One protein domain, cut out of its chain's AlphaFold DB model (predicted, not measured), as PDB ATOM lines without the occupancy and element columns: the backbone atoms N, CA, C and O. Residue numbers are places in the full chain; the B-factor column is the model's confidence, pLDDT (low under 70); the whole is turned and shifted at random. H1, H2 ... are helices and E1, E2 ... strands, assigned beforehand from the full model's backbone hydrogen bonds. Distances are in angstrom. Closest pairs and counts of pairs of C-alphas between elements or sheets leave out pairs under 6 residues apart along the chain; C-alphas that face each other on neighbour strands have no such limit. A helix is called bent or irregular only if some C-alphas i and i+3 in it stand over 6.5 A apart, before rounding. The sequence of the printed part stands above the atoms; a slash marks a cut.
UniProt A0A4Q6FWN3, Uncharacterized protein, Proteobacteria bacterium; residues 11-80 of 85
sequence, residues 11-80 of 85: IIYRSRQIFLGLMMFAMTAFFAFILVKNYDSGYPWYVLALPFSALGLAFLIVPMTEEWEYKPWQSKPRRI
ATOM      1  N   ILE A  11      77.086 137.380  92.753       68.38
ATOM      2  CA  ILE A  11      77.222 135.925  92.668       68.38
ATOM      3  C   ILE A  11      75.965 135.323  93.290       68.38
ATOM      4  O   ILE A  11      75.635 135.604  94.441       68.38
ATOM      5  N   ILE A  12      75.240 134.522  92.515       70.31
ATOM      6  CA  ILE A  12      74.018 133.851  92.945       70.31
ATOM      7  C   ILE A  12      74.310 132.356  93.023       70.31
ATOM      8  O   ILE A  12      74.591 131.712  92.013       70.31
ATOM      9  N   TYR A  13      74.196 131.797  94.223       68.31
ATOM     10  CA  TYR A  13      74.261 130.357  94.438       68.31
ATOM     11  C   TYR A  13      72.866 129.767  94.255       68.31
ATOM     12  O   TYR A  13      71.960 130.041  95.044       68.31
ATOM     13  N   ARG A  14      72.669 128.961  93.208       67.81
ATOM     14  CA  ARG A  14      71.385 128.299  92.949       67.81
ATOM     15  C   ARG A  14      71.471 126.823  93.316       67.81
ATOM     16  O   ARG A  14      72.290 126.081  92.778       67.81
ATOM     17  N   SER A  15      70.601 126.388  94.225       69.81
ATOM     18  CA  SER A  15      70.496 124.984  94.628       69.81
ATOM     19  C   SER A  15      69.865 124.134  93.524       69.81
ATOM     20  O   SER A  15      68.796 124.485  93.011       69.81
ATOM     21  N   ARG A  16      70.450 122.973  93.212       72.88
ATOM     22  CA  ARG A  16      69.910 122.029  92.218       72.88
ATOM     23  C   ARG A  16      68.865 121.084  92.833       72.88
ATOM     24  O   ARG A  16      69.025 119.871  92.792       72.88
ATOM     25  N   GLN A  17      67.789 121.627  93.404       76.06
ATOM     26  CA  GLN A  17      66.783 120.848  94.153       76.06
ATOM     27  C   GLN A  17      66.159 119.696  93.347       76.06
ATOM     28  O   GLN A  17      65.972 118.611  93.885       76.06
ATOM     29  N   ILE A  18      65.891 119.896  92.050       79.06
ATOM     30  CA  ILE A  18      65.332 118.847  91.175       79.06
ATOM     31  C   ILE A  18      66.337 117.709  90.970       79.06
ATOM     32  O   ILE A  18      65.977 116.538  91.045       79.06
ATOM     33  N   PHE A  19      67.605 118.053  90.737       78.00
ATOM     34  CA  PHE A  19      68.676 117.072  90.587       78.00
ATOM     35  C   PHE A  19      68.882 116.287  91.889       78.00
ATOM     36  O   PHE A  19      68.962 115.065  91.862       78.00
ATOM     37  N   LEU A  20      68.880 116.985  93.026       78.94
ATOM     38  CA  LEU A  20      68.889 116.399  94.366       78.94
ATOM     39  C   LEU A  20      67.732 115.415  94.567       78.94
ATOM     40  O   LEU A  20      67.959 114.285  94.986       78.94
ATOM     41  N   GLY A  21      66.508 115.814  94.210       82.25
ATOM     42  CA  GLY A  21      65.323 114.963  94.304       82.25
ATOM     43  C   GLY A  21      65.423 113.706  93.437       82.25
ATOM     44  O   GLY A  21      65.154 112.609  93.918       82.25
ATOM     45  N   LEU A  22      65.879 113.844  92.188       84.38
ATOM     46  CA  LEU A  22      66.139 112.708  91.294       84.38
ATOM     47  C   LEU A  22      67.198 111.764  91.862       84.38
ATOM     48  O   LEU A  22      67.022 110.546  91.824       84.38
ATOM     49  N   MET A  23      68.278 112.315  92.416       81.38
ATOM     50  CA  MET A  23      69.348 111.523  93.006       81.38
ATOM     51  C   MET A  23      68.841 110.758  94.233       81.38
ATOM     52  O   MET A  23      69.032 109.550  94.319       81.38
ATOM     53  N   MET A  24      68.112 111.420  95.137       82.56
ATOM     54  CA  MET A  24      67.485 110.775  96.296       82.56
ATOM     55  C   MET A  24      66.512 109.667  95.886       82.56
ATOM     56  O   MET A  24      66.521 108.593  96.489       82.56
ATOM     57  N   PHE A  25      65.701 109.894  94.850       87.19
ATOM     58  CA  PHE A  25      64.776 108.889  94.336       87.19
ATOM     59  C   PHE A  25      65.517 107.663  93.787       87.19
ATOM     60  O   PHE A  25      65.221 106.538  94.190       87.19
ATOM     61  N   ALA A  26      66.524 107.876  92.934       85.94
ATOM     62  CA  ALA A  26      67.349 106.802  92.387       85.94
ATOM     63  C   ALA A  26      68.028 105.983  93.498       85.94
ATOM     64  O   ALA A  26      68.020 104.753  93.450       85.94
ATOM     65  N   MET A  27      68.538 106.649  94.539       80.69
ATOM     66  CA  MET A  27      69.173 105.967  95.670       80.69
ATOM     67  C   MET A  27      68.181 105.187  96.518       80.69
ATOM     68  O   MET A  27      68.475 104.066  96.923       80.69
ATOM     69  N   THR A  28      66.991 105.733  96.744       84.88
ATOM     70  CA  THR A  28      65.938 105.034  97.489       84.88
ATOM     71  C   THR A  28      65.494 103.774  96.746       84.88
ATOM     72  O   THR A  28      65.374 102.711  97.353       84.88
ATOM     73  N   ALA A  29      65.322 103.861  95.423       86.94
ATOM     74  CA  ALA A  29      64.981 102.716  94.584       86.94
ATOM     75  C   ALA A  29      66.090 101.650  94.584       86.94
ATOM     76  O   ALA A  29      65.808 100.459  94.724       86.94
ATOM     77  N   PHE A  30      67.353 102.071  94.485       84.56
ATOM     78  CA  PHE A  30      68.504 101.173  94.548       84.56
ATOM     79  C   PHE A  30      68.604 100.460  95.903       84.56
ATOM     80  O   PHE A  30      68.788  99.243  95.947       84.56
ATOM     81  N   PHE A  31      68.397 101.181  97.008       82.19
ATOM     82  CA  PHE A  31      68.352 100.578  98.338       82.19
ATOM     83  C   PHE A  31      67.218  99.581  98.491       82.19
ATOM     84  O   PHE A  31      67.456  98.477  98.975       82.19
ATOM     85  N   ALA A  32      66.009  99.934  98.055       85.88
ATOM     86  CA  ALA A  32      64.865  99.034  98.107       85.88
ATOM     87  C   ALA A  32      65.143  97.740  97.329       85.88
ATOM     88  O   ALA A  32      64.878  96.651  97.833       85.88
ATOM     89  N   PHE A  33      65.753  97.840  96.143       85.12
ATOM     90  CA  PHE A  33      66.135  96.679  95.344       85.12
ATOM     91  C   PHE A  33      67.132  95.767  96.071       85.12
ATOM     92  O   PHE A  33      66.914  94.557  96.152       85.12
ATOM     93  N   ILE A  34      68.206  96.333  96.630       81.75
ATOM     94  CA  ILE A  34      69.207  95.548  97.363       81.75
ATOM     95  C   ILE A  34      68.595  94.929  98.616       81.75
ATOM     96  O   ILE A  34      68.886  93.778  98.913       81.75
ATOM     97  N   LEU A  35      67.741  95.654  99.334       82.00
ATOM     98  CA  LEU A  35      67.121  95.175 100.567       82.00
ATOM     99  C   LEU A  35      66.181  93.995 100.292       82.00
ATOM    100  O   LEU A  35      66.283  92.973 100.966       82.00
ATOM    101  N   VAL A  36      65.355  94.083  99.243       84.19
ATOM    102  CA  VAL A  36      64.509  92.969  98.780       84.19
ATOM    103  C   VAL A  36      65.362  91.764  98.388       84.19
ATOM    104  O   VAL A  36      65.077  90.644  98.803       84.19
ATOM    105  N   LYS A  37      66.447  91.974  97.635       80.31
ATOM    106  CA  LYS A  37      67.349  90.882  97.245       80.31
ATOM    107  C   LYS A  37      68.094  90.278  98.431       80.31
ATOM    108  O   LYS A  37      68.247  89.064  98.484       80.31
ATOM    109  N   ASN A  38      68.550  91.091  99.375       81.81
ATOM    110  CA  ASN A  38      69.279  90.641 100.557       81.81
ATOM    111  C   ASN A  38      68.375  89.801 101.474       81.81
ATOM    112  O   ASN A  38      68.802  88.729 101.901       81.81
ATOM    113  N   TYR A  39      67.120  90.229 101.663       78.62
ATOM    114  CA  TYR A  39      66.101  89.489 102.411       78.62
ATOM    115  C   TYR A  39      65.862  88.084 101.837       78.62
ATOM    116  O   TYR A  39      65.823  87.116 102.588       78.62
ATOM    117  N   ASP A  40      65.784  87.963 100.510       78.75
ATOM    118  CA  ASP A  40      65.541  86.681  99.829       78.75
ATOM    119  C   ASP A  40      66.775  85.757  99.801       78.75
ATOM    120  O   ASP A  40      66.657  84.540  99.694       78.75
ATOM    121  N   SER A  41      67.980  86.328  99.877       77.75
ATOM    122  CA  SER A  41      69.233  85.598  99.621       77.75
ATOM    123  C   SER A  41      69.994  85.187 100.887       77.75
ATOM    124  O   SER A  41      71.023  84.522 100.784       77.75
ATOM    125  N   GLY A  42      69.557  85.628 102.073       78.94
ATOM    126  CA  GLY A  42      70.264  85.377 103.337       78.94
ATOM    127  C   GLY A  42      71.655  86.018 103.410       78.94
ATOM    128  O   GLY A  42      72.506  85.577 104.183       78.94
ATOM    129  N   TYR A  43      71.918  87.038 102.586       78.56
ATOM    130  CA  TYR A  43      73.213  87.707 102.574       78.56
ATOM    131  C   TYR A  43      73.441  88.468 103.885       78.56
ATOM    132  O   TYR A  43      72.529  89.107 104.409       78.56
ATOM    133  N   PRO A  44      74.672  88.474 104.408       78.31
ATOM    134  CA  PRO A  44      74.972  89.186 105.636       78.31
ATOM    135  C   PRO A  44      74.838  90.706 105.464       78.31
ATOM    136  O   PRO A  44      75.077  91.268 104.393       78.31
ATOM    137  N   TRP A  45      74.476  91.384 106.554       74.38
ATOM    138  CA  TRP A  45      74.121  92.809 106.571       74.38
ATOM    139  C   TRP A  45      75.233  93.738 106.051       74.38
ATOM    140  O   TRP A  45      74.946  94.796 105.493       74.38
ATOM    141  N   TYR A  46      76.504  93.339 106.174       76.38
ATOM    142  CA  TYR A  46      77.647  94.132 105.714       76.38
ATOM    143  C   TYR A  46      77.727  94.259 104.185       76.38
ATOM    144  O   TYR A  46      78.407  95.151 103.682       76.38
ATOM    145  N   VAL A  47      76.998  93.432 103.426       78.50
ATOM    146  CA  VAL A  47      76.867  93.573 101.964       78.50
ATOM    147  C   VAL A  47      76.214  94.910 101.593       78.50
ATOM    148  O   VAL A  47      76.471  95.449 100.520       78.50
ATOM    149  N   LEU A  48      75.437  95.502 102.506       75.56
ATOM    150  CA  LEU A  48      74.851  96.832 102.339       75.56
ATOM    151  C   LEU A  48      75.877  97.963 102.536       75.56
ATOM    152  O   LEU A  48      75.677  99.063 102.028       75.56
ATOM    153  N   ALA A  49      76.995  97.722 103.228       79.19
ATOM    154  CA  ALA A  49      77.963  98.771 103.559       79.19
ATOM    155  C   ALA A  49      78.670  99.339 102.316       79.19
ATOM    156  O   ALA A  49      78.872 100.548 102.215       79.19
ATOM    157  N   LEU A  50      78.993  98.481 101.345       78.50
ATOM    158  CA  LEU A  50      79.607  98.876 100.073       78.50
ATOM    159  C   LEU A  50      78.749  99.887  99.294       78.50
ATOM    160  O   LEU A  50      79.243 100.984  99.022       78.50
ATOM    161  N   PRO A  51      77.471  99.600  98.984       77.88
ATOM    162  CA  PRO A  51      76.618 100.567  98.311       77.88
ATOM    163  C   PRO A  51      76.415 101.839  99.146       77.88
ATOM    164  O   PRO A  51      76.514 102.922  98.585       77.88
ATOM    165  N   PHE A  52      76.258 101.764 100.475       78.81
ATOM    166  CA  PHE A  52      76.204 102.972 101.320       78.81
ATOM    167  C   PHE A  52      77.467 103.844 101.205       78.81
ATOM    168  O   PHE A  52      77.367 105.065 101.070       78.81
ATOM    169  N   SER A  53      78.654 103.236 101.213       82.50
ATOM    170  CA  SER A  53      79.926 103.965 101.114       82.50
ATOM    171  C   SER A  53      80.139 104.609  99.738       82.50
ATOM    172  O   SER A  53      80.541 105.771  99.656       82.50
ATOM    173  N   ALA A  54      79.785 103.903  98.659       81.25
ATOM    174  CA  ALA A  54      79.835 104.434  97.299       81.25
ATOM    175  C   ALA A  54      78.914 105.654  97.129       81.25
ATOM    176  O   ALA A  54      79.245 106.599  96.414       81.25
ATOM    177  N   LEU A  55      77.780 105.671  97.833       74.81
ATOM    178  CA  LEU A  55      76.835 106.784  97.803       74.81
ATOM    179  C   LEU A  55      77.325 108.010  98.563       74.81
ATOM    180  O   LEU A  55      77.184 109.125  98.060       74.81
ATOM    181  N   GLY A  56      77.937 107.816  99.733       77.88
ATOM    182  CA  GLY A  56      78.584 108.910 100.460       77.88
ATOM    183  C   GLY A  56      79.644 109.606  99.601       77.88
ATOM    184  O   GLY A  56      79.690 110.833  99.547       77.88
ATOM    185  N   LEU A  57      80.428 108.828  98.848       83.56
ATOM    186  CA  LEU A  57      81.412 109.357  97.899       83.56
ATOM    187  C   LEU A  57      80.766 110.096  96.720       83.56
ATOM    188  O   LEU A  57      81.239 111.167  96.345       83.56
ATOM    189  N   ALA A  58      79.668 109.581  96.161       77.44
ATOM    190  CA  ALA A  58      78.958 110.246  95.068       77.44
ATOM    191  C   ALA A  58      78.453 111.647  95.466       77.44
ATOM    192  O   ALA A  58      78.537 112.581  94.670       77.44
ATOM    193  N   PHE A  59      77.998 111.822  96.711       73.00
ATOM    194  CA  PHE A  59      77.581 113.127  97.235       73.00
ATOM    195  C   PHE A  59      78.728 114.133  97.386       73.00
ATOM    196  O   PHE A  59      78.485 115.331  97.282       73.00
ATOM    197  N   LEU A  60      79.960 113.674  97.615       76.06
ATOM    198  CA  LEU A  60      81.126 114.558  97.723       76.06
ATOM    199  C   LEU A  60      81.595 115.075  96.359       76.06
ATOM    200  O   LEU A  60      82.138 116.172  96.272       76.06
ATOM    201  N   ILE A  61      81.392 114.290  95.300       75.94
ATOM    202  CA  ILE A  61      81.882 114.617  93.953       75.94
ATOM    203  C   ILE A  61      80.909 115.542  93.216       75.94
ATOM    204  O   ILE A  61      81.328 116.329  92.368       75.94
ATOM    205  N   VAL A  62      79.609 115.469  93.510       69.94
ATOM    206  CA  VAL A  62      78.611 116.250  92.776       69.94
ATOM    207  C   VAL A  62      78.399 117.620  93.430       69.94
ATOM    208  O   VAL A  62      77.858 117.690  94.535       69.94
ATOM    209  N   PRO A  63      78.740 118.735  92.752       66.06
ATOM    210  CA  PRO A  63      78.484 120.065  93.287       66.06
ATOM    211  C   PRO A  63      76.971 120.306  93.406       66.06
ATOM    212  O   PRO A  63      76.231 120.348  92.420       66.06
ATOM    213  N   MET A  64      76.512 120.467  94.649       65.75
ATOM    214  CA  MET A  64      75.102 120.693  95.016       65.75
ATOM    215  C   MET A  64      74.597 122.094  94.625       65.75
ATOM    216  O   MET A  64      73.387 122.355  94.596       65.75
ATOM    217  N   THR A  65      75.525 122.998  94.317       66.25
ATOM    218  CA  THR A  65      75.288 124.412  94.032       66.25
ATOM    219  C   THR A  65      75.854 124.780  92.670       66.25
ATOM    220  O   THR A  65      77.012 124.499  92.374       66.25
ATOM    221  N   GLU A  66      75.042 125.438  91.849       67.06
ATOM    222  CA  GLU A  66      75.521 126.116  90.648       67.06
ATOM    223  C   GLU A  66      75.822 127.575  90.982       67.06
ATOM    224  O   GLU A  66      75.004 128.251  91.614       67.06
ATOM    225  N   GLU A  67      76.969 128.064  90.522       69.12
ATOM    226  CA  GLU A  67      77.321 129.477  90.607       69.12
ATOM    227  C   GLU A  67      76.821 130.214  89.362       69.12
ATOM    228  O   GLU A  67      77.060 129.817  88.217       69.12
ATOM    229  N   TRP A  68      76.085 131.295  89.589       66.81
ATOM    230  CA  TRP A  68      75.550 132.158  88.546       66.81
ATOM    231  C   TRP A  68      76.109 133.570  88.731       66.81
ATOM    232  O   TRP A  68      76.058 134.119  89.830       66.81
ATOM    233  N   GLU A  69      76.631 134.171  87.659       70.62
ATOM    234  CA  GLU A  69      77.085 135.567  87.662       70.62
ATOM    235  C   GLU A  69      75.946 136.446  87.145       70.62
ATOM    236  O   GLU A  69      75.379 136.204  86.071       70.62
ATOM    237  N   TYR A  70      75.633 137.500  87.893       64.69
ATOM    238  CA  TYR A  70      74.783 138.583  87.432       64.69
ATOM    239  C   TYR A  70      75.598 139.871  87.319       64.69
ATOM    240  O   TYR A  70      76.136 140.386  88.303       64.69
ATOM    241  N   LYS A  71      75.681 140.394  86.095       73.00
ATOM    242  CA  LYS A  71      76.261 141.703  85.788       73.00
ATOM    243  C   LYS A  71      75.133 142.729  85.601       73.00
ATOM    244  O   LYS A  71      74.149 142.387  84.950       73.00
ATOM    245  N   PRO A  72      75.270 143.983  86.073       66.75
ATOM    246  CA  PRO A  72      74.193 144.985  86.035       66.75
ATOM    247  C   PRO A  72      73.637 145.282  84.635       66.75
ATOM    248  O   PRO A  72      72.489 145.681  84.491       66.75
ATOM    249  N   TRP A  73      74.449 145.087  83.592       71.44
ATOM    250  CA  TRP A  73      74.061 145.292  82.192       71.44
ATOM    251  C   TRP A  73      73.462 144.043  81.524       71.44
ATOM    252  O   TRP A  73      73.116 144.081  80.344       71.44
ATOM    253  N   GLN A  74      73.358 142.915  82.234       67.12
ATOM    254  CA  GLN A  74      72.771 141.681  81.717       67.12
ATOM    255  C   GLN A  74      71.312 141.548  82.166       67.12
ATOM    256  O   GLN A  74      70.992 141.594  83.350       67.12
ATOM    257  N   SER A  75      70.410 141.325  81.207       66.12
ATOM    258  CA  SER A  75      68.977 141.128  81.471       66.12
ATOM    259  C   SER A  75      68.645 139.760  82.079       66.12
ATOM    260  O   SER A  75      67.561 139.577  82.627       66.12
ATOM    261  N   LYS A  76      69.562 138.787  81.987       66.12
ATOM    262  CA  LYS A  76      69.427 137.446  82.568       66.12
ATOM    263  C   LYS A  76      70.756 137.008  83.197       66.12
ATOM    264  O   LYS A  76      71.796 137.236  82.574       66.12
ATOM    265  N   PRO A  77      70.737 136.362  84.378       61.84
ATOM    266  CA  PRO A  77      71.937 135.779  84.970       61.84
ATOM    267  C   PRO A  77      72.482 134.679  84.052       61.84
ATOM    268  O   PRO A  77      71.706 133.930  83.450       61.84
ATOM    269  N   ARG A  78      73.808 134.581  83.923       66.50
ATOM    270  CA  ARG A  78      74.469 133.512  83.160       66.50
ATOM    271  C   ARG A  78      75.112 132.522  84.121       66.50
ATOM    272  O   ARG A  78      75.689 132.921  85.131       66.50
ATOM    273  N   ARG A  79      74.998 131.233  83.801       58.59
ATOM    274  CA  ARG A  79      75.690 130.169  84.529       58.59
ATOM    275  C   ARG A  79      77.187 130.398  84.356       58.59
ATOM    276  O   ARG A  79      77.640 130.545  83.221       58.59
ATOM    277  N   ILE A  80      77.928 130.457  85.458       63.94
ATOM    278  CA  ILE A  80      79.384 130.396  85.394       63.94
ATOM    279  C   ILE A  80      79.683 128.925  85.139       63.94
ATOM    280  O   ILE A  80      79.665 128.101  86.051       63.94
TER     281      ILE A  80
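AT A GLANCE: This is residues 11 to 80 of the 85 residues of an uncharacterized protein of Proteobacteria bacterium (UniProt A0A4Q6FWN3). The model is a long, thin rod: two long helices, H1 and H2, run side by side in opposite ways, joined by a tight turn at one end, and at the other end a two-stranded antiparallel ribbon of E1 and E2 continues the rod. Beyond E2 the last residues fold back, and residues 78 to 79 pair with residues 68 to 69 of E2. The printed part has 70 residues, with two named helices and two named strands in the order E1, H1, H2, E2; the sheet's order is E1 - E2, and the class is mixed, helices and strands. The whole is extended, with a radius of gyration of the C-alphas of 18.7 A and spans of 64 by 17 by 10 A.

HOW THE PARTS SIT: E1, residues 11 to 15, and E2, residues 65 to 70, are antiparallel neighbours, with 147 degrees between their directions. N 12 and O 68 are within hydrogen-bond range at 2.8 A, and so are N 66 and O 14 at 3.0 A. H1, residues 17 to 41, and H2, residues 45 to 61, are close but not clearly touching; their closest C-alphas, those of Ile 34 and Leu 48, are 7.6 A apart. They run opposite ways at a shallow tilt of 14 degrees. E1 and H2 are apart, and so are H1 and E2. Every O i to N i+4 pair is within hydrogen-bond range in H1, and 10 of 13 are in H2.

IN THESE COORDINATES: E1 begins at C-alpha 11, (77.222, 135.925, 92.668), and is 13.0 A long. H1 is 35.8 A long and ends at C-alpha 41, (69.233, 85.598, 99.621). H2 is 26.4 A long and is neither bent nor irregular, but only just: C-alphas 47 and 50 are 6.3 A apart. E2, 15.6 A long, ends at C-alpha 70, (74.783, 138.583, 87.432).

THE WHOLE: The two C-alphas farthest apart, those of Gly 42 and Trp 73, are 63.7 A apart. The printed part has no cut, and the links E1 to H1, H1 to H2 and H2 to E2 are tight. The mean pLDDT of the printed part is 75.6; 20 residues are under 70, among them residues 62 to 68 and 74 to 80.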